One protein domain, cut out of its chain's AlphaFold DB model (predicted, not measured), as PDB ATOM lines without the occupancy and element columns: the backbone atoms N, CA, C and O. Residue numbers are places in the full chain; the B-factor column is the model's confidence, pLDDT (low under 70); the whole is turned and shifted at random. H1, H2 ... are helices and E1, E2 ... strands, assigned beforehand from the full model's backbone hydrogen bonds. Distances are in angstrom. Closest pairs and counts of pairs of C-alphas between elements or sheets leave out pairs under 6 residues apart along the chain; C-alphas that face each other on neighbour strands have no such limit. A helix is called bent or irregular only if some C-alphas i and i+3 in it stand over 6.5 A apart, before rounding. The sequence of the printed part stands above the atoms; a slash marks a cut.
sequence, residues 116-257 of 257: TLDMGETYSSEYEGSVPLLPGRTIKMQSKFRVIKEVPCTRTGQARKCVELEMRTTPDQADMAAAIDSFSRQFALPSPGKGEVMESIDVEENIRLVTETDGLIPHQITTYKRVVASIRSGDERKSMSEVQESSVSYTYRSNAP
ATOM      1  N   THR A 116     -12.587 -27.911   6.453       90.00
ATOM      2  CA  THR A 116     -11.832 -29.024   5.867       90.00
ATOM      3  C   THR A 116     -11.290 -28.568   4.523       90.00
ATOM      4  O   THR A 116     -12.067 -28.300   3.609       90.00
ATOM      5  N   LEU A 117      -9.968 -28.438   4.426       89.94
ATOM      6  CA  LEU A 117      -9.283 -27.893   3.257       89.94
ATOM      7  C   LEU A 117      -8.204 -28.862   2.780       89.94
ATOM      8  O   LEU A 117      -7.406 -29.354   3.580       89.94
ATOM      9  N   ASP A 118      -8.144 -29.067   1.471       93.25
ATOM     10  CA  ASP A 118      -7.076 -29.817   0.829       93.25
ATOM     11  C   ASP A 118      -5.850 -28.920   0.605       93.25
ATOM     12  O   ASP A 118      -5.949 -27.718   0.331       93.25
ATOM     13  N   MET A 119      -4.660 -29.506   0.727       93.38
ATOM     14  CA  MET A 119      -3.401 -28.781   0.560       93.38
ATOM     15  C   MET A 119      -3.267 -28.243  -0.872       93.38
ATOM     16  O   MET A 119      -3.295 -29.010  -1.830       93.38
ATOM     17  N   GLY A 120      -3.058 -26.931  -1.017       89.06
ATOM     18  CA  GLY A 120      -2.877 -26.259  -2.307       89.06
ATOM     19  C   GLY A 120      -4.170 -25.897  -3.048       89.06
ATOM     20  O   GLY A 120      -4.125 -25.025  -3.921       89.06
ATOM     21  N   GLU A 121      -5.311 -26.484  -2.678       94.44
ATOM     22  CA  GLU A 121      -6.607 -26.170  -3.281       94.44
ATOM     23  C   GLU A 121      -7.118 -24.801  -2.828       94.44
ATOM     24  O   GLU A 121      -6.912 -24.371  -1.691       94.44
ATOM     25  N   THR A 122      -7.763 -24.081  -3.749       96.56
ATOM     26  CA  THR A 122      -8.303 -22.741  -3.485       96.56
ATOM     27  C   THR A 122      -9.816 -22.782  -3.402       96.56
ATOM     28  O   THR A 122     -10.493 -23.156  -4.355       96.56
ATOM     29  N   TYR A 123     -10.331 -22.299  -2.282       95.19
ATOM     30  CA  TYR A 123     -11.751 -22.189  -1.997       95.19
ATOM     31  C   TYR A 123     -12.174 -20.723  -2.029       95.19
ATOM     32  O   TYR A 123     -11.337 -19.817  -1.957       95.19
ATOM     33  N   SER A 124     -13.476 -20.482  -2.137       96.38
ATOM     34  CA  SER A 124     -14.040 -19.138  -2.102       96.38
ATOM     35  C   SER A 124     -15.270 -19.061  -1.217       96.38
ATOM     36  O   SER A 124     -16.073 -19.992  -1.190       96.38
ATOM     37  N   SER A 125     -15.444 -17.926  -0.553       94.19
ATOM     38  CA  SER A 125     -16.645 -17.597   0.208       94.19
ATOM     39  C   SER A 125     -17.080 -16.163  -0.068       94.19
ATOM     40  O   SER A 125     -16.292 -15.316  -0.495       94.19
ATOM     41  N   GLU A 126     -18.356 -15.899   0.183       95.62
ATOM     42  CA  GLU A 126     -18.932 -14.561   0.154       95.62
ATOM     43  C   GLU A 126     -19.598 -14.287   1.499       95.62
ATOM     44  O   GLU A 126     -20.239 -15.171   2.067       95.62
ATOM     45  N   TYR A 127     -19.447 -13.070   2.011       92.69
ATOM     46  CA  TYR A 127     -20.102 -12.628   3.241       92.69
ATOM     47  C   TYR A 127     -20.347 -11.121   3.200       92.69
ATOM     48  O   TYR A 127     -19.757 -10.415   2.389       92.69
ATOM     49  N   GLU A 128     -21.208 -10.612   4.076       93.88
ATOM     50  CA  GLU A 128     -21.369  -9.171   4.269       93.88
ATOM     51  C   GLU A 128     -20.449  -8.692   5.391       93.88
ATOM     52  O   GLU A 128     -20.493  -9.210   6.508       93.88
ATOM     53  N   GLY A 129     -19.600  -7.710   5.097       88.56
ATOM     54  CA  GLY A 129     -18.632  -7.157   6.040       88.56
ATOM     55  C   GLY A 129     -18.727  -5.640   6.122       88.56
ATOM     56  O   GLY A 129     -19.081  -4.970   5.151       88.56
ATOM     57  N   SER A 130     -18.401  -5.076   7.284       84.69
ATOM     58  CA  SER A 130     -18.278  -3.625   7.432       84.69
ATOM     59  C   SER A 130     -16.958  -3.123   6.854       84.69
ATOM     60  O   SER A 130     -15.905  -3.691   7.144       84.69
ATOM     61  N   VAL A 131     -16.984  -2.011   6.120       80.06
ATOM     62  CA  VAL A 131     -15.757  -1.339   5.662       80.06
ATOM     63  C   VAL A 131     -15.333  -0.316   6.713       80.06
ATOM     64  O   VAL A 131     -16.088   0.624   6.957       80.06
ATOM     65  N   PRO A 132     -14.122  -0.402   7.296       70.56
ATOM     66  CA  PRO A 132     -13.695   0.536   8.340       70.56
ATOM     67  C   PRO A 132     -13.751   2.016   7.932       70.56
ATOM     68  O   PRO A 132     -13.997   2.880   8.766       70.56
ATOM     69  N   LEU A 133     -13.546   2.314   6.642       73.31
ATOM     70  CA  LEU A 133     -13.594   3.675   6.096       73.31
ATOM     71  C   LEU A 133     -15.022   4.214   5.908       73.31
ATOM     72  O   LEU A 133     -15.183   5.414   5.711       73.31
ATOM     73  N   LEU A 134     -16.046   3.355   5.971       81.38
ATOM     74  CA  LEU A 134     -17.455   3.705   5.767       81.38
ATOM     75  C   LEU A 134     -18.299   3.179   6.948       81.38
ATOM     76  O   LEU A 134     -18.992   2.167   6.817       81.38
ATOM     77  N   PRO A 135     -18.247   3.841   8.122       76.06
ATOM     78  CA  PRO A 135     -18.938   3.379   9.323       76.06
ATOM     79  C   PRO A 135     -20.444   3.186   9.106       76.06
ATOM     80  O   PRO A 135     -21.107   4.011   8.477       76.06
ATOM     81  N   GLY A 136     -20.995   2.100   9.655       82.19
ATOM     82  CA  GLY A 136     -22.426   1.785   9.563       82.19
ATOM     83  C   GLY A 136     -22.882   1.241   8.206       82.19
ATOM     84  O   GLY A 136     -24.084   1.094   7.987       82.19
ATOM     85  N   ARG A 137     -21.950   0.940   7.292       87.75
ATOM     86  CA  ARG A 137     -22.235   0.274   6.020       87.75
ATOM     87  C   ARG A 137     -21.657  -1.131   6.024       87.75
ATOM     88  O   ARG A 137     -20.503  -1.327   6.401       87.75
ATOM     89  N   THR A 138     -22.462  -2.080   5.575       92.06
ATOM     90  CA  THR A 138     -22.019  -3.415   5.189       92.06
ATOM     91  C   THR A 138     -22.012  -3.496   3.671       92.06
ATOM     92  O   THR A 138     -22.850  -2.884   3.008       92.06
ATOM     93  N   ILE A 139     -21.034  -4.203   3.122       95.25
ATOM     94  CA  ILE A 139     -20.957  -4.512   1.694       95.25
ATOM     95  C   ILE A 139     -20.635  -5.988   1.526       95.25
ATOM     96  O   ILE A 139     -20.059  -6.608   2.429       95.25
ATOM     97  N   LYS A 140     -20.969  -6.551   0.366       97.19
ATOM     98  CA  LYS A 140     -20.521  -7.894   0.032       97.19
ATOM     99  C   LYS A 140     -18.996  -7.925  -0.090       97.19
ATOM    100  O   LYS A 140     -18.378  -7.082  -0.739       97.19
ATOM    101  N   MET A 141     -18.394  -8.932   0.522       95.62
ATOM    102  CA  MET A 141     -16.978  -9.259   0.460       95.62
ATOM    103  C   MET A 141     -16.829 -10.617  -0.220       95.62
ATOM    104  O   MET A 141     -17.598 -11.542   0.043       95.62
ATOM    105  N   GLN A 142     -15.817 -10.752  -1.069       96.94
ATOM    106  CA  GLN A 142     -15.409 -12.015  -1.669       96.94
ATOM    107  C   GLN A 142     -14.068 -12.419  -1.077       96.94
ATOM    108  O   GLN A 142     -13.120 -11.631  -1.090       96.94
ATOM    109  N   SER A 143     -13.982 -13.645  -0.575       95.81
ATOM    110  CA  SER A 143     -12.743 -14.204  -0.043       95.81
ATOM    111  C   SER A 143     -12.311 -15.416  -0.839       95.81
ATOM    112  O   SER A 143     -13.134 -16.250  -1.211       95.81
ATOM    113  N   LYS A 144     -11.008 -15.528  -1.083       97.25
ATOM    114  CA  LYS A 144     -10.352 -16.731  -1.594       97.25
ATOM    115  C   LYS A 144      -9.354 -17.209  -0.566       97.25
ATOM    116  O   LYS A 144      -8.558 -16.407  -0.090       97.25
ATOM    117  N   PHE A 145      -9.374 -18.490  -0.241       96.19
ATOM    118  CA  PHE A 145      -8.535 -19.025   0.821       96.19
ATOM    119  C   PHE A 145      -8.020 -20.424   0.515       96.19
ATOM    120  O   PHE A 145      -8.610 -21.155  -0.282       96.19
ATOM    121  N   ARG A 146      -6.883 -20.775   1.124       95.88
ATOM    122  CA  ARG A 146      -6.194 -22.054   0.915       95.88
ATOM    123  C   ARG A 146      -5.218 -22.390   2.036       95.88
ATOM    124  O   ARG A 146      -4.715 -21.496   2.720       95.88
ATOM    125  N   VAL A 147      -4.866 -23.670   2.130       96.62
ATOM    126  CA  VAL A 147      -3.685 -24.141   2.867       96.62
ATOM    127  C   VAL A 147      -2.489 -24.114   1.919       96.62
ATOM    128  O   VAL A 147      -2.520 -24.745   0.864       96.62
ATOM    129  N   ILE A 148      -1.438 -23.369   2.263       96.56
ATOM    130  CA  ILE A 148      -0.253 -23.228   1.409       96.56
ATOM    131  C   ILE A 148       0.679 -24.431   1.570       96.56
ATOM    132  O   ILE A 148       1.111 -25.016   0.579       96.56
ATOM    133  N   LYS A 149       1.069 -24.729   2.813       97.06
ATOM    134  CA  LYS A 149       2.071 -25.748   3.159       97.06
ATOM    135  C   LYS A 149       2.050 -26.054   4.654       97.06
ATOM    136  O   LYS A 149       1.590 -25.238   5.453       97.06
ATOM    137  N   GLU A 150       2.644 -27.179   5.033       97.56
ATOM    138  CA  GLU A 150       3.069 -27.425   6.412       97.56
ATOM    139  C   GLU A 150       4.308 -26.585   6.757       97.56
ATOM    140  O   GLU A 150       5.177 -26.345   5.911       97.56
ATOM    141  N   VAL A 151       4.403 -26.139   8.009       97.88
ATOM    142  CA  VAL A 151       5.539 -25.360   8.515       97.88
ATOM    143  C   VAL A 151       5.946 -25.826   9.914       97.88
ATOM    144  O   VAL A 151       5.088 -26.205  10.714       97.88
ATOM    145  N   PRO A 152       7.249 -25.798  10.250       96.69
ATOM    146  CA  PRO A 152       7.692 -26.106  11.602       96.69
ATOM    147  C   PRO A 152       7.238 -25.012  12.572       96.69
ATOM    148  O   PRO A 152       7.383 -23.821  12.298       96.69
ATOM    149  N   CYS A 153       6.740 -25.416  13.736       94.75
ATOM    150  CA  CYS A 153       6.371 -24.510  14.817       94.75
ATOM    151  C   CYS A 153       6.612 -25.172  16.177       94.75
ATOM    152  O   CYS A 153       6.717 -26.399  16.298       94.75
ATOM    153  N   THR A 154       6.704 -24.347  17.219       94.38
ATOM    154  CA  THR A 154       6.916 -24.818  18.589       94.38
ATOM    155  C   THR A 154       6.020 -24.070  19.557       94.38
ATOM    156  O   THR A 154       5.977 -22.843  19.524       94.38
ATOM    157  N   ARG A 155       5.385 -24.788  20.484       90.12
ATOM    158  CA  ARG A 155       4.637 -24.204  21.602       90.12
ATOM    159  C   ARG A 155       5.268 -24.653  22.906       90.12
ATOM    160  O   ARG A 155       5.462 -25.849  23.107       90.12
ATOM    161  N   THR A 156       5.642 -23.691  23.754       89.75
ATOM    162  CA  THR A 156       6.304 -23.941  25.050       89.75
ATOM    163  C   THR A 156       7.485 -24.921  24.938       89.75
ATOM    164  O   THR A 156       7.616 -25.848  25.731       89.75
ATOM    165  N   GLY A 157       8.308 -24.764  23.892       91.06
ATOM    166  CA  GLY A 157       9.476 -25.612  23.620       91.06
ATOM    167  C   GLY A 157       9.184 -26.987  23.001       91.06
ATOM    168  O   GLY A 157      10.122 -27.711  22.685       91.06
ATOM    169  N   GLN A 158       7.917 -27.356  22.791       92.94
ATOM    170  CA  GLN A 158       7.528 -28.616  22.155       92.94
ATOM    171  C   GLN A 158       7.208 -28.402  20.676       92.94
ATOM    172  O   GLN A 158       6.489 -27.463  20.331       92.94
ATOM    173  N   ALA A 159       7.711 -29.286  19.813       95.75
ATOM    174  CA  ALA A 159       7.372 -29.289  18.393       95.75
ATOM    175  C   ALA A 159       5.881 -29.599  18.182       95.75
ATOM    176  O   ALA A 159       5.308 -30.446  18.872       95.75
ATOM    177  N   ARG A 160       5.261 -28.910  17.222       95.25
ATOM    178  CA  ARG A 160       3.851 -29.070  16.847       95.25
ATOM    179  C   ARG A 160       3.724 -29.215  15.330       95.25
ATOM    180  O   ARG A 160       4.655 -28.894  14.593       95.25
ATOM    181  N   LYS A 161       2.573 -29.712  14.876       95.81
ATOM    182  CA  LYS A 161       2.203 -29.707  13.457       95.81
ATOM    183  C   LYS A 161       1.488 -28.397  13.161       95.81
ATOM    184  O   LYS A 161       0.440 -28.141  13.752       95.81
ATOM    185  N   CYS A 162       2.057 -27.581  12.281       97.25
ATOM    186  CA  CYS A 162       1.432 -26.343  11.841       97.25
ATOM    187  C   CYS A 162       1.317 -26.278  10.328       97.25
ATOM    188  O   CYS A 162       2.085 -26.900   9.590       97.25
ATOM    189  N   VAL A 163       0.382 -25.448   9.885       97.12
ATOM    190  CA  VAL A 163       0.187 -25.082   8.486       97.12
ATOM    191  C   VAL A 163       0.211 -23.568   8.328       97.12
ATOM    192  O   VAL A 163      -0.077 -22.830   9.271       97.12
ATOM    193  N   GLU A 164       0.571 -23.114   7.132       97.75
ATOM    194  CA  GLU A 164       0.412 -21.727   6.696       97.75
ATOM    195  C   GLU A 164      -0.860 -21.622   5.845       97.75
ATOM    196  O   GLU A 164      -0.963 -22.241   4.784       97.75
ATOM    197  N   LEU A 165      -1.828 -20.847   6.323       96.62
ATOM    198  CA  LEU A 165      -3.080 -20.516   5.653       96.62
ATOM    199  C   LEU A 165      -2.959 -19.146   4.990       96.62
ATOM    200  O   LEU A 165      -2.302 -18.251   5.523       96.62
ATOM    201  N   GLU A 166      -3.622 -18.966   3.853       97.00
ATOM    202  CA  GLU A 166      -3.746 -17.674   3.177       97.00
ATOM    203  C   GLU A 166      -5.212 -17.388   2.879       97.00
ATOM    204  O   GLU A 166      -5.927 -18.261   2.390       97.00
ATOM    205  N   MET A 167      -5.641 -16.161   3.159       96.25
ATOM    206  CA  MET A 167      -6.948 -15.632   2.794       96.25
ATOM    207  C   MET A 167      -6.769 -14.282   2.120       96.25
ATOM    208  O   MET A 167      -6.153 -13.384   2.683       96.25
ATOM    209  N   ARG A 168      -7.331 -14.133   0.926       97.25
ATOM    210  CA  ARG A 168      -7.412 -12.876   0.195       97.25
ATOM    211  C   ARG A 168      -8.857 -12.424   0.129       97.25
ATOM    212  O   ARG A 168      -9.684 -13.144  -0.424       97.25
ATOM    213  N   THR A 169      -9.118 -11.213   0.588       95.81
ATOM    214  CA  THR A 169     -10.443 -10.607   0.648       95.81
ATOM    215  C   THR A 169     -10.479  -9.349  -0.212       95.81
ATOM    216  O   THR A 169      -9.611  -8.478  -0.106       95.81
ATOM    217  N   THR A 170     -11.507  -9.235  -1.048       96.44
ATOM    218  CA  THR A 170     -11.812  -8.037  -1.838       96.44
ATOM    219  C   THR A 170     -13.289  -7.679  -1.690       96.44
ATOM    220  O   THR A 170     -14.126  -8.585  -1.696       96.44
ATOM    221  N   PRO A 171     -13.643  -6.394  -1.569       96.25
ATOM    222  CA  PRO A 171     -15.029  -5.966  -1.587       96.25
ATOM    223  C   PRO A 171     -15.635  -6.141  -2.980       96.25
ATOM    224  O   PRO A 171     -14.935  -6.043  -3.993       96.25
ATOM    225  N   ASP A 172     -16.946  -6.340  -3.036       96.31
ATOM    226  CA  ASP A 172     -17.690  -6.179  -4.276       96.31
ATOM    227  C   ASP A 172     -17.593  -4.719  -4.748       96.31
ATOM    228  O   ASP A 172     -17.808  -3.771  -3.987       96.31
ATOM    229  N   GLN A 173     -17.213  -4.530  -6.013       94.06
ATOM    230  CA  GLN A 173     -16.939  -3.199  -6.551       94.06
ATOM    231  C   GLN A 173     -18.206  -2.353  -6.700       94.06
ATOM    232  O   GLN A 173     -18.138  -1.132  -6.537       94.06
ATOM    233  N   ALA A 174     -19.348  -2.975  -7.006       95.19
ATOM    234  CA  ALA A 174     -20.607  -2.262  -7.168       95.19
ATOM    235  C   ALA A 174     -21.139  -1.804  -5.805       95.19
ATOM    236  O   ALA A 174     -21.489  -0.630  -5.651       95.19
ATOM    237  N   ASP A 175     -21.106  -2.685  -4.802       95.50
ATOM    238  CA  ASP A 175     -21.501  -2.340  -3.434       95.50
ATOM    239  C   ASP A 175     -20.591  -1.256  -2.847       95.50
ATOM    240  O   ASP A 175     -21.070  -0.294  -2.243       95.50
ATOM    241  N   MET A 176     -19.275  -1.364  -3.066       94.38
ATOM    242  CA  MET A 176     -18.318  -0.355  -2.614       94.38
ATOM    243  C   MET A 176     -18.589   1.010  -3.265       94.38
ATOM    244  O   MET A 176     -18.624   2.026  -2.569       94.38
ATOM    245  N   ALA A 177     -18.827   1.059  -4.579       92.50
ATOM    246  CA  ALA A 177     -19.154   2.305  -5.272       92.50
ATOM    247  C   ALA A 177     -20.449   2.940  -4.733       92.50
ATOM    248  O   ALA A 177     -20.487   4.146  -4.472       92.50
ATOM    249  N   ALA A 178     -21.486   2.130  -4.498       93.12
ATOM    250  CA  ALA A 178     -22.740   2.590  -3.904       93.12
ATOM    251  C   ALA A 178     -22.542   3.119  -2.473       93.12
ATOM    252  O   ALA A 178     -23.113   4.149  -2.099       93.12
ATOM    253  N   ALA A 179     -21.699   2.457  -1.676       91.81
ATOM    254  CA  ALA A 179     -21.384   2.882  -0.320       91.81
ATOM    255  C   ALA A 179     -20.629   4.226  -0.297       91.81
ATOM    256  O   ALA A 179     -20.955   5.086   0.525       91.81
ATOM    257  N   ILE A 180     -19.686   4.449  -1.221       90.25
ATOM    258  CA  ILE A 180     -18.968   5.728  -1.366       90.25
ATOM    259  C   ILE A 180     -19.916   6.861  -1.774       90.25
ATOM    260  O   ILE A 180     -19.871   7.937  -1.170       90.25
ATOM    261  N   ASP A 181     -20.779   6.643  -2.771       89.12
ATOM    262  CA  ASP A 181     -21.762   7.645  -3.206       89.12
ATOM    263  C   ASP A 181     -22.708   8.011  -2.054       89.12
ATOM    264  O   ASP A 181     -22.901   9.189  -1.744       89.12
ATOM    265  N   SER A 182     -23.226   7.004  -1.346       87.88
ATOM    266  CA  SER A 182     -24.104   7.217  -0.195       87.88
ATOM    267  C   SER A 182     -23.412   7.997   0.926       87.88
ATOM    268  O   SER A 182     -23.977   8.963   1.441       87.88
ATOM    269  N   PHE A 183     -22.175   7.625   1.271       85.94
ATOM    270  CA  PHE A 183     -21.380   8.316   2.283       85.94
ATOM    271  C   PHE A 183     -21.113   9.777   1.898       85.94
ATOM    272  O   PHE A 183     -21.316  10.681   2.710       85.94
ATOM    273  N   SER A 184     -20.749  10.022   0.636       83.06
ATOM    274  CA  SER A 184     -20.485  11.367   0.111       83.06
ATOM    275  C   SER A 184     -21.718  12.271   0.200       83.06
ATOM    276  O   SER A 184     -21.612  13.434   0.589       83.06
ATOM    277  N   ARG A 185     -22.909  11.732  -0.096       84.44
ATOM    278  CA  ARG A 185     -24.182  12.463   0.034       84.44
ATOM    279  C   ARG A 185     -24.567  12.718   1.487       84.44
ATOM    280  O   ARG A 185     -25.034  13.807   1.804       84.44
ATOM    281  N   GLN A 186     -24.394  11.722   2.357       82.31
ATOM    282  CA  GLN A 186     -24.823  11.789   3.754       82.31
ATOM    283  C   GLN A 186     -24.039  12.828   4.552       82.31
ATOM    284  O   GLN A 186     -24.628  13.587   5.315       82.31
ATOM    285  N   PHE A 187     -22.718  12.847   4.399       73.62
ATOM    286  CA  PHE A 187     -21.883  13.739   5.196       73.62
ATOM    287  C   PHE A 187     -21.705  15.114   4.568       73.62
ATOM    288  O   PHE A 187     -21.139  15.978   5.233       73.62
ATOM    289  N   ALA A 188     -22.201  15.312   3.333       62.91
ATOM    290  CA  ALA A 188     -22.151  16.559   2.571       62.91
ATOM    291  C   ALA A 188     -20.846  17.328   2.814       62.91
ATOM    292  O   ALA A 188     -20.891  18.543   2.997       62.91
ATOM    293  N   LEU A 189     -19.718  16.603   2.927       53.91
ATOM    294  CA  LEU A 189     -18.490  17.144   3.494       53.91
ATOM    295  C   LEU A 189     -18.120  18.349   2.632       53.91
ATOM    296  O   LEU A 189     -17.815  18.160   1.451       53.91
ATOM    297  N   PRO A 190     -18.162  19.586   3.163       47.78
ATOM    298  CA  PRO A 190     -17.516  20.680   2.480       47.78
ATOM    299  C   PRO A 190     -16.033  20.352   2.588       47.78
ATOM    300  O   PRO A 190     -15.437  20.578   3.640       47.78
ATOM    301  N   SER A 191     -15.459  19.713   1.561       47.12
ATOM    302  CA  SER A 191     -14.036  19.371   1.550       47.12
ATOM    303  C   SER A 191     -13.262  20.626   1.964       47.12
ATOM    304  O   SER A 191     -13.441  21.671   1.321       47.12
ATOM    305  N   PRO A 192     -12.474  20.592   3.059       40.94
ATOM    306  CA  PRO A 192     -11.649  21.720   3.451       40.94
ATOM    307  C   PRO A 192     -10.553  21.864   2.389       40.94
ATOM    308  O   PRO A 192      -9.483  21.278   2.483       40.94
ATOM    309  N   GLY A 193     -10.888  22.595   1.323       50.94
ATOM    310  CA  GLY A 193     -10.136  22.663   0.073       50.94
ATOM    311  C   GLY A 193     -10.934  22.136  -1.129       50.94
ATOM    312  O   GLY A 193     -11.127  20.940  -1.294       50.94
ATOM    313  N   LYS A 194     -11.387  23.055  -1.992       54.88
ATOM    314  CA  LYS A 194     -11.641  22.874  -3.440       54.88
ATOM    315  C   LYS A 194     -12.224  21.526  -3.935       54.88
ATOM    316  O   LYS A 194     -11.652  20.922  -4.834       54.88
ATOM    317  N   GLY A 195     -13.400  21.107  -3.466       66.06
ATOM    318  CA  GLY A 195     -14.240  20.159  -4.224       66.06
ATOM    319  C   GLY A 195     -13.596  18.804  -4.551       66.06
ATOM    320  O   GLY A 195     -13.854  18.257  -5.623       66.06
ATOM    321  N   GLU A 196     -12.751  18.283  -3.660       79.56
ATOM    322  CA  GLU A 196     -12.199  16.938  -3.802       79.56
ATOM    323  C   GLU A 196     -13.298  15.884  -3.595       79.56
ATOM    324  O   GLU A 196     -13.953  15.872  -2.552       79.56
ATOM    325  N   VAL A 197     -13.506  15.015  -4.589       83.12
ATOM    326  CA  VAL A 197     -14.492  13.924  -4.583       83.12
ATOM    327  C   VAL A 197     -13.761  12.597  -4.744       83.12
ATOM    328  O   VAL A 197     -13.040  12.397  -5.722       83.12
ATOM    329  N   MET A 198     -13.956  11.675  -3.800       86.75
ATOM    330  CA  MET A 198     -13.469  10.303  -3.939       86.75
ATOM    331  C   MET A 198     -14.302   9.578  -5.005       86.75
ATOM    332  O   MET A 198     -15.503   9.399  -4.839       86.75
ATOM    333  N   GLU A 199     -13.668   9.187  -6.110       88.06
ATOM    334  CA  GLU A 199     -14.340   8.545  -7.249       88.06
ATOM    335  C   GLU A 199     -14.397   7.027  -7.108       88.06
ATOM    336  O   GLU A 199     -15.369   6.395  -7.514       88.06
ATOM    337  N   SER A 200     -13.338   6.428  -6.565       90.44
ATOM    338  CA  SER A 200     -13.249   4.982  -6.388       90.44
ATOM    339  C   SER A 200     -12.301   4.633  -5.256       90.44
ATOM    340  O   SER A 200     -11.303   5.328  -5.041       90.44
ATOM    341  N   ILE A 201     -12.565   3.505  -4.605       91.88
ATOM    342  CA  ILE A 201     -11.637   2.870  -3.679       91.88
ATOM    343  C   ILE A 201     -11.545   1.383  -4.022       91.88
ATOM    344  O   ILE A 201     -12.555   0.701  -4.159       91.88
ATOM    345  N   ASP A 202     -10.324   0.905  -4.205       93.00
ATOM    346  CA  ASP A 202      -9.998  -0.506  -4.354       93.00
ATOM    347  C   ASP A 202      -9.290  -0.945  -3.078       93.00
ATOM    348  O   ASP A 202      -8.307  -0.325  -2.657       93.00
ATOM    349  N   VAL A 203      -9.828  -1.971  -2.428       93.62
ATOM    350  CA  VAL A 203      -9.307  -2.483  -1.162       93.62
ATOM    351  C   VAL A 203      -9.027  -3.961  -1.341       93.62
ATOM    352  O   VAL A 203      -9.904  -4.731  -1.709       93.62
ATOM    353  N   GLU A 204      -7.806  -4.367  -1.041       95.19
ATOM    354  CA  GLU A 204      -7.423  -5.768  -1.014       95.19
ATOM    355  C   GLU A 204      -6.763  -6.061   0.324       95.19
ATOM    356  O   GLU A 204      -5.811  -5.385   0.720       95.19
ATOM    357  N   GLU A 205      -7.258  -7.077   1.014       94.44
ATOM    358  CA  GLU A 205      -6.666  -7.582   2.245       94.44
ATOM    359  C   GLU A 205      -6.182  -9.011   2.018       94.44
ATOM    360  O   GLU A 205      -6.891  -9.833   1.449       94.44
ATOM    361  N   ASN A 206      -4.961  -9.308   2.442       96.31
ATOM    362  CA  ASN A 206      -4.386 -10.641   2.427       96.31
ATOM    363  C   ASN A 206      -3.917 -10.977   3.842       96.31
ATOM    364  O   ASN A 206      -3.060 -10.288   4.393       96.31
ATOM    365  N   ILE A 207      -4.457 -12.042   4.414       95.44
ATOM    366  CA  ILE A 207      -4.084 -12.572   5.720       95.44
ATOM    367  C   ILE A 207      -3.301 -13.859   5.499       95.44
ATOM    368  O   ILE A 207      -3.728 -14.737   4.749       95.44
ATOM    369  N   ARG A 208      -2.159 -13.978   6.173       97.12
ATOM    370  CA  ARG A 208      -1.409 -15.224   6.314       97.12
ATOM    371  C   ARG A 208      -1.369 -15.635   7.767       97.12
ATOM    372  O   ARG A 208      -0.876 -14.877   8.598       97.12
ATOM    373  N   LEU A 209      -1.857 -16.832   8.052       96.06
ATOM    374  CA  LEU A 209      -1.945 -17.380   9.397       96.06
ATOM    375  C   LEU A 209      -1.103 -18.653   9.483       96.06
ATOM    376  O   LEU A 209      -1.354 -19.616   8.770       96.06
ATOM    377  N   VAL A 210      -0.125 -18.672  10.384       97.25
ATOM    378  CA  VAL A 210       0.547 -19.902  10.807       97.25
ATOM    379  C   VAL A 210      -0.158 -20.416  12.048       97.25
ATOM    380  O   VAL A 210      -0.188 -19.714  13.057       97.25
ATOM    381  N   THR A 211      -0.698 -21.630  11.996       95.12
ATOM    382  CA  THR A 211      -1.507 -22.193  13.086       95.12
ATOM    383  C   THR A 211      -1.271 -23.686  13.282       95.12
ATOM    384  O   THR A 211      -0.946 -24.387  12.322       95.12
ATOM    385  N   GLU A 212      -1.443 -24.175  14.516       93.75
ATOM    386  CA  GLU A 212      -1.496 -25.616  14.809       93.75
ATOM    387  C   GLU A 212      -2.683 -26.250  14.072       93.75
ATOM    388  O   GLU A 212      -3.772 -25.673  14.045       93.75
ATOM    389  N   THR A 213      -2.478 -27.430  13.477       90.50
ATOM    390  CA  THR A 213      -3.562 -28.188  12.821       90.50
ATOM    391  C   THR A 213      -4.594 -28.672  13.832       90.50
ATOM    392  O   THR A 213      -5.781 -28.752  13.530       90.50
ATOM    393  N   ASP A 214      -4.132 -28.962  15.046       85.25
ATOM    394  CA  ASP A 214      -4.961 -29.421  16.146       85.25
ATOM    395  C   ASP A 214      -5.351 -28.193  16.986       85.25
ATOM    396  O   ASP A 214      -4.508 -27.593  17.656       85.25
ATOM    397  N   GLY A 215      -6.624 -27.793  16.929       81.75
ATOM    398  CA  GLY A 215      -7.183 -26.714  17.759       81.75
ATOM    399  C   GLY A 215      -6.937 -25.282  17.266       81.75
ATOM    400  O   GLY A 215      -7.269 -24.344  17.986       81.75
ATOM    401  N   LEU A 216      -6.369 -25.096  16.066       89.44
ATOM    402  CA  LEU A 216      -6.208 -23.786  15.411       89.44
ATOM    403  C   LEU A 216      -5.513 -22.725  16.284       89.44
ATOM    404  O   LEU A 216      -5.885 -21.554  16.305       89.44
ATOM    405  N   ILE A 217      -4.476 -23.144  17.009       90.31
ATOM    406  CA  ILE A 217      -3.696 -22.271  17.889       90.31
ATOM    407  C   ILE A 217      -2.723 -21.415  17.041       90.31
ATOM    408  O   ILE A 217      -1.774 -21.975  16.476       90.31
ATOM    409  N   PRO A 218      -2.920 -20.082  16.928       93.06
ATOM    410  CA  PRO A 218      -2.215 -19.247  15.952       93.06
ATOM    411  C   PRO A 218      -0.810 -18.847  16.420       93.06
ATOM    412  O   PRO A 218      -0.659 -18.101  17.372       93.06
ATOM    413  N   HIS A 219       0.248 -19.223  15.711       93.31
ATOM    414  CA  HIS A 219       1.626 -18.822  16.042       93.31
ATOM    415  C   HIS A 219       2.006 -17.457  15.471       93.31
ATOM    416  O   HIS A 219       2.738 -16.685  16.099       93.31
ATOM    417  N   GLN A 220       1.506 -17.139  14.279       94.50
ATOM    418  CA  GLN A 220       1.786 -15.874  13.612       94.50
ATOM    419  C   GLN A 220       0.642 -15.489  12.684       94.50
ATOM    420  O   GLN A 220       0.156 -16.323  11.929       94.50
ATOM    421  N   ILE A 221       0.283 -14.209  12.680       93.19
ATOM    422  CA  ILE A 221      -0.587 -13.614  11.668       93.19
ATOM    423  C   ILE A 221       0.179 -12.501  10.974       93.19
ATOM    424  O   ILE A 221       0.820 -11.679  11.623       93.19
ATOM    425  N   THR A 222       0.133 -12.484   9.650       94.69
ATOM    426  CA  THR A 222       0.610 -11.365   8.840       94.69
ATOM    427  C   THR A 222      -0.539 -10.861   7.996       94.69
ATOM    428  O   THR A 222      -1.108 -11.622   7.220       94.69
ATOM    429  N   THR A 223      -0.848  -9.579   8.126       92.31
ATOM    430  CA  THR A 223      -1.898  -8.919   7.360       92.31
ATOM    431  C   THR A 223      -1.253  -7.924   6.416       92.31
ATOM    432  O   THR A 223      -0.492  -7.049   6.827       92.31
ATOM    433  N   TYR A 224      -1.560  -8.064   5.136       94.62
ATOM    434  CA  TYR A 224      -1.192  -7.139   4.081       94.62
ATOM    435  C   TYR A 224      -2.463  -6.499   3.542       94.62
ATOM    436  O   TYR A 224      -3.315  -7.177   2.973       94.62
ATOM    437  N   LYS A 225      -2.585  -5.186   3.688       92.62
ATOM    438  CA  LYS A 225      -3.723  -4.417   3.201       92.62
ATOM    439  C   LYS A 225      -3.250  -3.388   2.194       92.62
ATOM    440  O   LYS A 225      -2.392  -2.561   2.495       92.62
ATOM    441  N   ARG A 226      -3.831  -3.416   1.002       94.50
ATOM    442  CA  ARG A 226      -3.614  -2.428  -0.051       94.50
ATOM    443  C   ARG A 226      -4.897  -1.642  -0.255       94.50
ATOM    444  O   ARG A 226      -5.958  -2.224  -0.447       94.50
ATOM    445  N   VAL A 227      -4.775  -0.323  -0.238       92.56
ATOM    446  CA  VAL A 227      -5.862   0.604  -0.537       92.56
ATOM    447  C   VAL A 227      -5.412   1.497  -1.681       92.56
ATOM    448  O   VAL A 227      -4.361   2.130  -1.599       92.56
ATOM    449  N   VAL A 228      -6.192   1.547  -2.754       93.81
ATOM    450  CA  VAL A 228      -5.981   2.474  -3.866       93.81
ATOM    451  C   VAL A 228      -7.221   3.334  -4.013       93.81
ATOM    452  O   VAL A 228      -8.294   2.831  -4.326       93.81
ATOM    453  N   ALA A 229      -7.078   4.636  -3.803       91.88
ATOM    454  CA  ALA A 229      -8.160   5.598  -3.950       91.88
ATOM    455  C   ALA A 229      -7.905   6.504  -5.159       91.88
ATOM    456  O   ALA A 229      -6.790   6.986  -5.357       91.88
ATOM    457  N   SER A 230      -8.938   6.765  -5.960       91.81
ATOM    458  CA  SER A 230      -8.934   7.871  -6.925       91.81
ATOM    459  C   SER A 230      -9.736   9.030  -6.362       91.81
ATOM    460  O   SER A 230     -10.877   8.850  -5.942       91.81
ATOM    461  N   ILE A 231      -9.144  10.218  -6.390       90.44
ATOM    462  CA  ILE A 231      -9.750  11.463  -5.927       90.44
ATOM    463  C   ILE A 231      -9.714  12.454  -7.086       90.44
ATOM    464  O   ILE A 231      -8.669  12.652  -7.709       90.44
ATOM    465  N   ARG A 232     -10.844  13.090  -7.375       88.50
ATOM    466  CA  ARG A 232     -10.944  14.178  -8.350       88.50
ATOM    467  C   ARG A 232     -11.008  15.518  -7.636       88.50
ATOM    468  O   ARG A 232     -11.835  15.687  -6.755       88.50
ATOM    469  N   SER A 233     -10.168  16.461  -8.045       87.44
ATOM    470  CA  SER A 233     -10.069  17.829  -7.528       87.44
ATOM    471  C   SER A 233     -10.260  18.813  -8.686       87.44
ATOM    472  O   SER A 233      -9.294  19.196  -9.347       87.44
ATOM    473  N   GLY A 234     -11.503  19.217  -8.962       86.88
ATOM    474  CA  GLY A 234     -11.827  19.957 -10.189       86.88
ATOM    475  C   GLY A 234     -11.653  19.073 -11.429       86.88
ATOM    476  O   GLY A 234     -12.282  18.018 -11.510       86.88
ATOM    477  N   ASP A 235     -10.785  19.482 -12.358       87.75
ATOM    478  CA  ASP A 235     -10.461  18.715 -13.575       87.75
ATOM    479  C   ASP A 235      -9.276  17.751 -13.387       87.75
ATOM    480  O   ASP A 235      -8.988  16.924 -14.252       87.75
ATOM    481  N   GLU A 236      -8.575  17.831 -12.252       92.56
ATOM    482  CA  GLU A 236      -7.447  16.951 -11.959       92.56
ATOM    483  C   GLU A 236      -7.911  15.665 -11.274       92.56
ATOM    484  O   GLU A 236      -8.639  15.700 -10.280       92.56
ATOM    485  N   ARG A 237      -7.415  14.519 -11.749       92.88
ATOM    486  CA  ARG A 237      -7.553  13.230 -11.066       92.88
ATOM    487  C   ARG A 237      -6.229  12.837 -10.426       92.88
ATOM    488  O   ARG A 237      -5.205  12.738 -11.099       92.88
ATOM    489  N   LYS A 238      -6.266  12.567  -9.127       93.31
ATOM    490  CA  LYS A 238      -5.144  12.063  -8.336       93.31
ATOM    491  C   LYS A 238      -5.437  10.631  -7.910       93.31
ATOM    492  O   LYS A 238      -6.579  10.274  -7.631       93.31
ATOM    493  N   SER A 239      -4.396   9.809  -7.865       92.69
ATOM    494  CA  SER A 239      -4.463   8.457  -7.317       92.69
ATOM    495  C   SER A 239      -3.571   8.384  -6.090       92.69
ATOM    496  O   SER A 239      -2.423   8.833  -6.123       92.69
ATOM    497  N   MET A 240      -4.105   7.832  -5.010       91.69
ATOM    498  CA  MET A 240      -3.375   7.535  -3.788       91.69
ATOM    499  C   MET A 240      -3.319   6.025  -3.621       91.69
ATOM    500  O   MET A 240      -4.325   5.342  -3.779       91.69
ATOM    501  N   SER A 241      -2.139   5.506  -3.295       91.12
ATOM    502  CA  SER A 241      -1.957   4.101  -2.954       91.12
ATOM    503  C   SER A 241      -1.305   4.016  -1.590       91.12
ATOM    504  O   SER A 241      -0.224   4.562  -1.372       91.12
ATOM    505  N   GLU A 242      -1.941   3.269  -0.705       89.88
ATOM    506  CA  GLU A 242      -1.421   2.936   0.605       89.88
ATOM    507  C   GLU A 242      -1.295   1.422   0.730       89.88
ATOM    508  O   GLU A 242      -2.141   0.658   0.265       89.88
ATOM    509  N   VAL A 243      -0.191   0.993   1.332       90.44
ATOM    510  CA  VAL A 243       0.058  -0.402   1.664       90.44
ATOM    511  C   VAL A 243       0.427  -0.455   3.133       90.44
ATOM    512  O   VAL A 243       1.387   0.189   3.559       90.44
ATOM    513  N   GLN A 244      -0.336  -1.234   3.886       88.25
ATOM    514  CA  GLN A 244      -0.110  -1.516   5.288       88.25
ATOM    515  C   GLN A 244       0.253  -2.991   5.433       88.25
ATOM    516  O   GLN A 244      -0.464  -3.865   4.956       88.25
ATOM    517  N   GLU A 245       1.366  -3.263   6.104       90.62
ATOM    518  CA  GLU A 245       1.745  -4.614   6.504       90.62
ATOM    519  C   GLU A 245       1.908  -4.635   8.025       90.62
ATOM    520  O   GLU A 245       2.707  -3.874   8.585       90.62
ATOM    521  N   SER A 246       1.155  -5.508   8.684       87.19
ATOM    522  CA  SER A 246       1.298  -5.809  10.105       87.19
ATOM    523  C   SER A 246       1.617  -7.287  10.285       87.19
ATOM    524  O   SER A 246       1.155  -8.143   9.531       87.19
ATOM    525  N   SER A 247       2.437  -7.599  11.282       88.62
ATOM    526  CA  SER A 247       2.689  -8.977  11.688       88.62
ATOM    527  C   SER A 247       2.635  -9.085  13.202       88.62
ATOM    528  O   SER A 247       3.245  -8.284  13.916       88.62
ATOM    529  N   VAL A 248       1.896 -10.080  13.672       86.69
ATOM    530  CA  VAL A 248       1.677 -10.386  15.079       86.69
ATOM    531  C   VAL A 248       2.174 -11.801  15.329       86.69
ATOM    532  O   VAL A 248       1.722 -12.747  14.686       86.69
ATOM    533  N   SER A 249       3.114 -11.946  16.258       88.88
ATOM    534  CA  SER A 249       3.560 -13.253  16.747       88.88
ATOM    535  C   SER A 249       3.016 -13.504  18.144       88.88
ATOM    536  O   SER A 249       3.101 -12.636  19.022       88.88
ATOM    537  N   TYR A 250       2.502 -14.711  18.344       85.44
ATOM    538  CA  TYR A 250       1.893 -15.138  19.591       85.44
ATOM    539  C   TYR A 250       2.891 -15.915  20.437       85.44
ATOM    540  O   TYR A 250       3.683 -16.713  19.932       85.44
ATOM    541  N   THR A 251       2.849 -15.692  21.748       82.62
ATOM    542  CA  THR A 251       3.561 -16.534  22.707       82.62
ATOM    543  C   THR A 251       2.604 -17.054  23.763       82.62
ATOM    544  O   THR A 251       1.640 -16.391  24.155       82.62
ATOM    545  N   TYR A 252       2.896 -18.267  24.220       83.06
ATOM    546  CA  TYR A 252       2.049 -19.022  25.130       83.06
ATOM    547  C   TYR A 252       2.788 -19.284  26.429       83.06
ATOM    548  O   TYR A 252       3.949 -19.702  26.424       83.06
ATOM    549  N   ARG A 253       2.093 -19.072  27.543       80.81
ATOM    550  CA  ARG A 253       2.565 -19.434  28.877       80.81
ATOM    551  C   ARG A 253       1.903 -20.746  29.282       80.81
ATOM    552  O   ARG A 253       0.701 -20.914  29.101       80.81
ATOM    553  N   SER A 254       2.682 -21.686  29.813       69.19
ATOM    554  CA  SER A 254       2.101 -22.851  30.476       69.19
ATOM    555  C   SER A 254       1.516 -22.387  31.804       69.19
ATOM    556  O   SER A 254       2.253 -21.841  32.629       69.19
ATOM    557  N   ASN A 255       0.234 -22.640  32.041       59.72
ATOM    558  CA  ASN A 255      -0.280 -22.626  33.403       59.72
ATOM    559  C   ASN A 255       0.381 -23.806  34.121       59.72
ATOM    560  O   ASN A 255       0.023 -24.958  33.883       59.72
ATOM    561  N   ALA A 256       1.429 -23.529  34.898       48.72
ATOM    562  CA  ALA A 256       1.963 -24.526  35.811       48.72
ATOM    563  C   ALA A 256       0.821 -24.930  36.766       48.72
ATOM    564  O   ALA A 256       0.108 -24.032  37.226       48.72
ATOM    565  N   PRO A 257       0.586 -26.235  36.984       48.84
ATOM    566  CA  PRO A 257      -0.462 -26.710  37.883       48.84
ATOM    567  C   PRO A 257      -0.242 -26.269  39.334       48.84
ATOM    568  O   PRO A 257       0.931 -26.059  39.727       48.84
TER     569      PRO A 257
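What this domain is: This is residues 116 to 257 of the 257 residues of an uncharacterized protein of Ramlibacter tataouinensis (UniProt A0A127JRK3). One long, twisted sheet of six antiparallel strands makes the body, and a single helix, H1, packs beside E4 and the first part of E2 at the sheet's own level. The sheet's order is E1 - E2 - E3 - E4 - E5 - E6. The printed part has 142 residues, in the order E1 E2 E3 H1 E4 E5 E6, and is mostly strand. It is loose, with a radius of gyration of the C-alphas of 20.1 A, and only just elongated, spanning 63 by 32 by 26 A.

Where its parts are: E1, residues 123 to 130, begins at C-alpha 123 (-11.751, -22.189, -1.997). E2, residues 138 to 155, bends by 97 degrees at residue 152. E3, residues 158 to 171, is 39.8 A long. H1 is residues 173 to 187, 21.2 A. E4, residues 196 to 212, is 47.7 A long and bends by 60 degrees at residue 199. E5, residues 218 to 233, is 44.6 A. E6, residues 236 to 252, is 52.5 A and ends at C-alpha 252 (2.049, -19.022, 25.130).

How they stand to each other: The sheet is a folded sheet, bent back on itself: E1, E2 and E3 face E5 and E6, with E4 as the hinge. E1 E2 E3 and E4 E5 E6 are meanders, each strand the antiparallel neighbour of the one before. N 125 and O 143 of hairpin E1 and E2 are 2.9 A apart, within hydrogen-bond range. So are N 144 and O 168 of E2 and E3, 2.8 A; N 167 and O 207 of E3 and E4, 2.9 A; N 206 and O 224 of E4 and E5, 2.7 A; and N 225 and O 244 of E5 and E6, 2.8 A. H1 is on the sheet, at its level, with a height of 1.3 A; its closest C-alphas to E4 are Ala 177 and Ser 200, 6.6 A. In H1 every O i to N i+4 pair is within range. E1 and E6 are apart.

The domain as a whole: The farthest C-alphas, Asp 235 and Pro 257, are 69.4 A apart. The printed part has no cut and no long link. Residues 188 to 195 and 254 to 257 have pLDDT under 70.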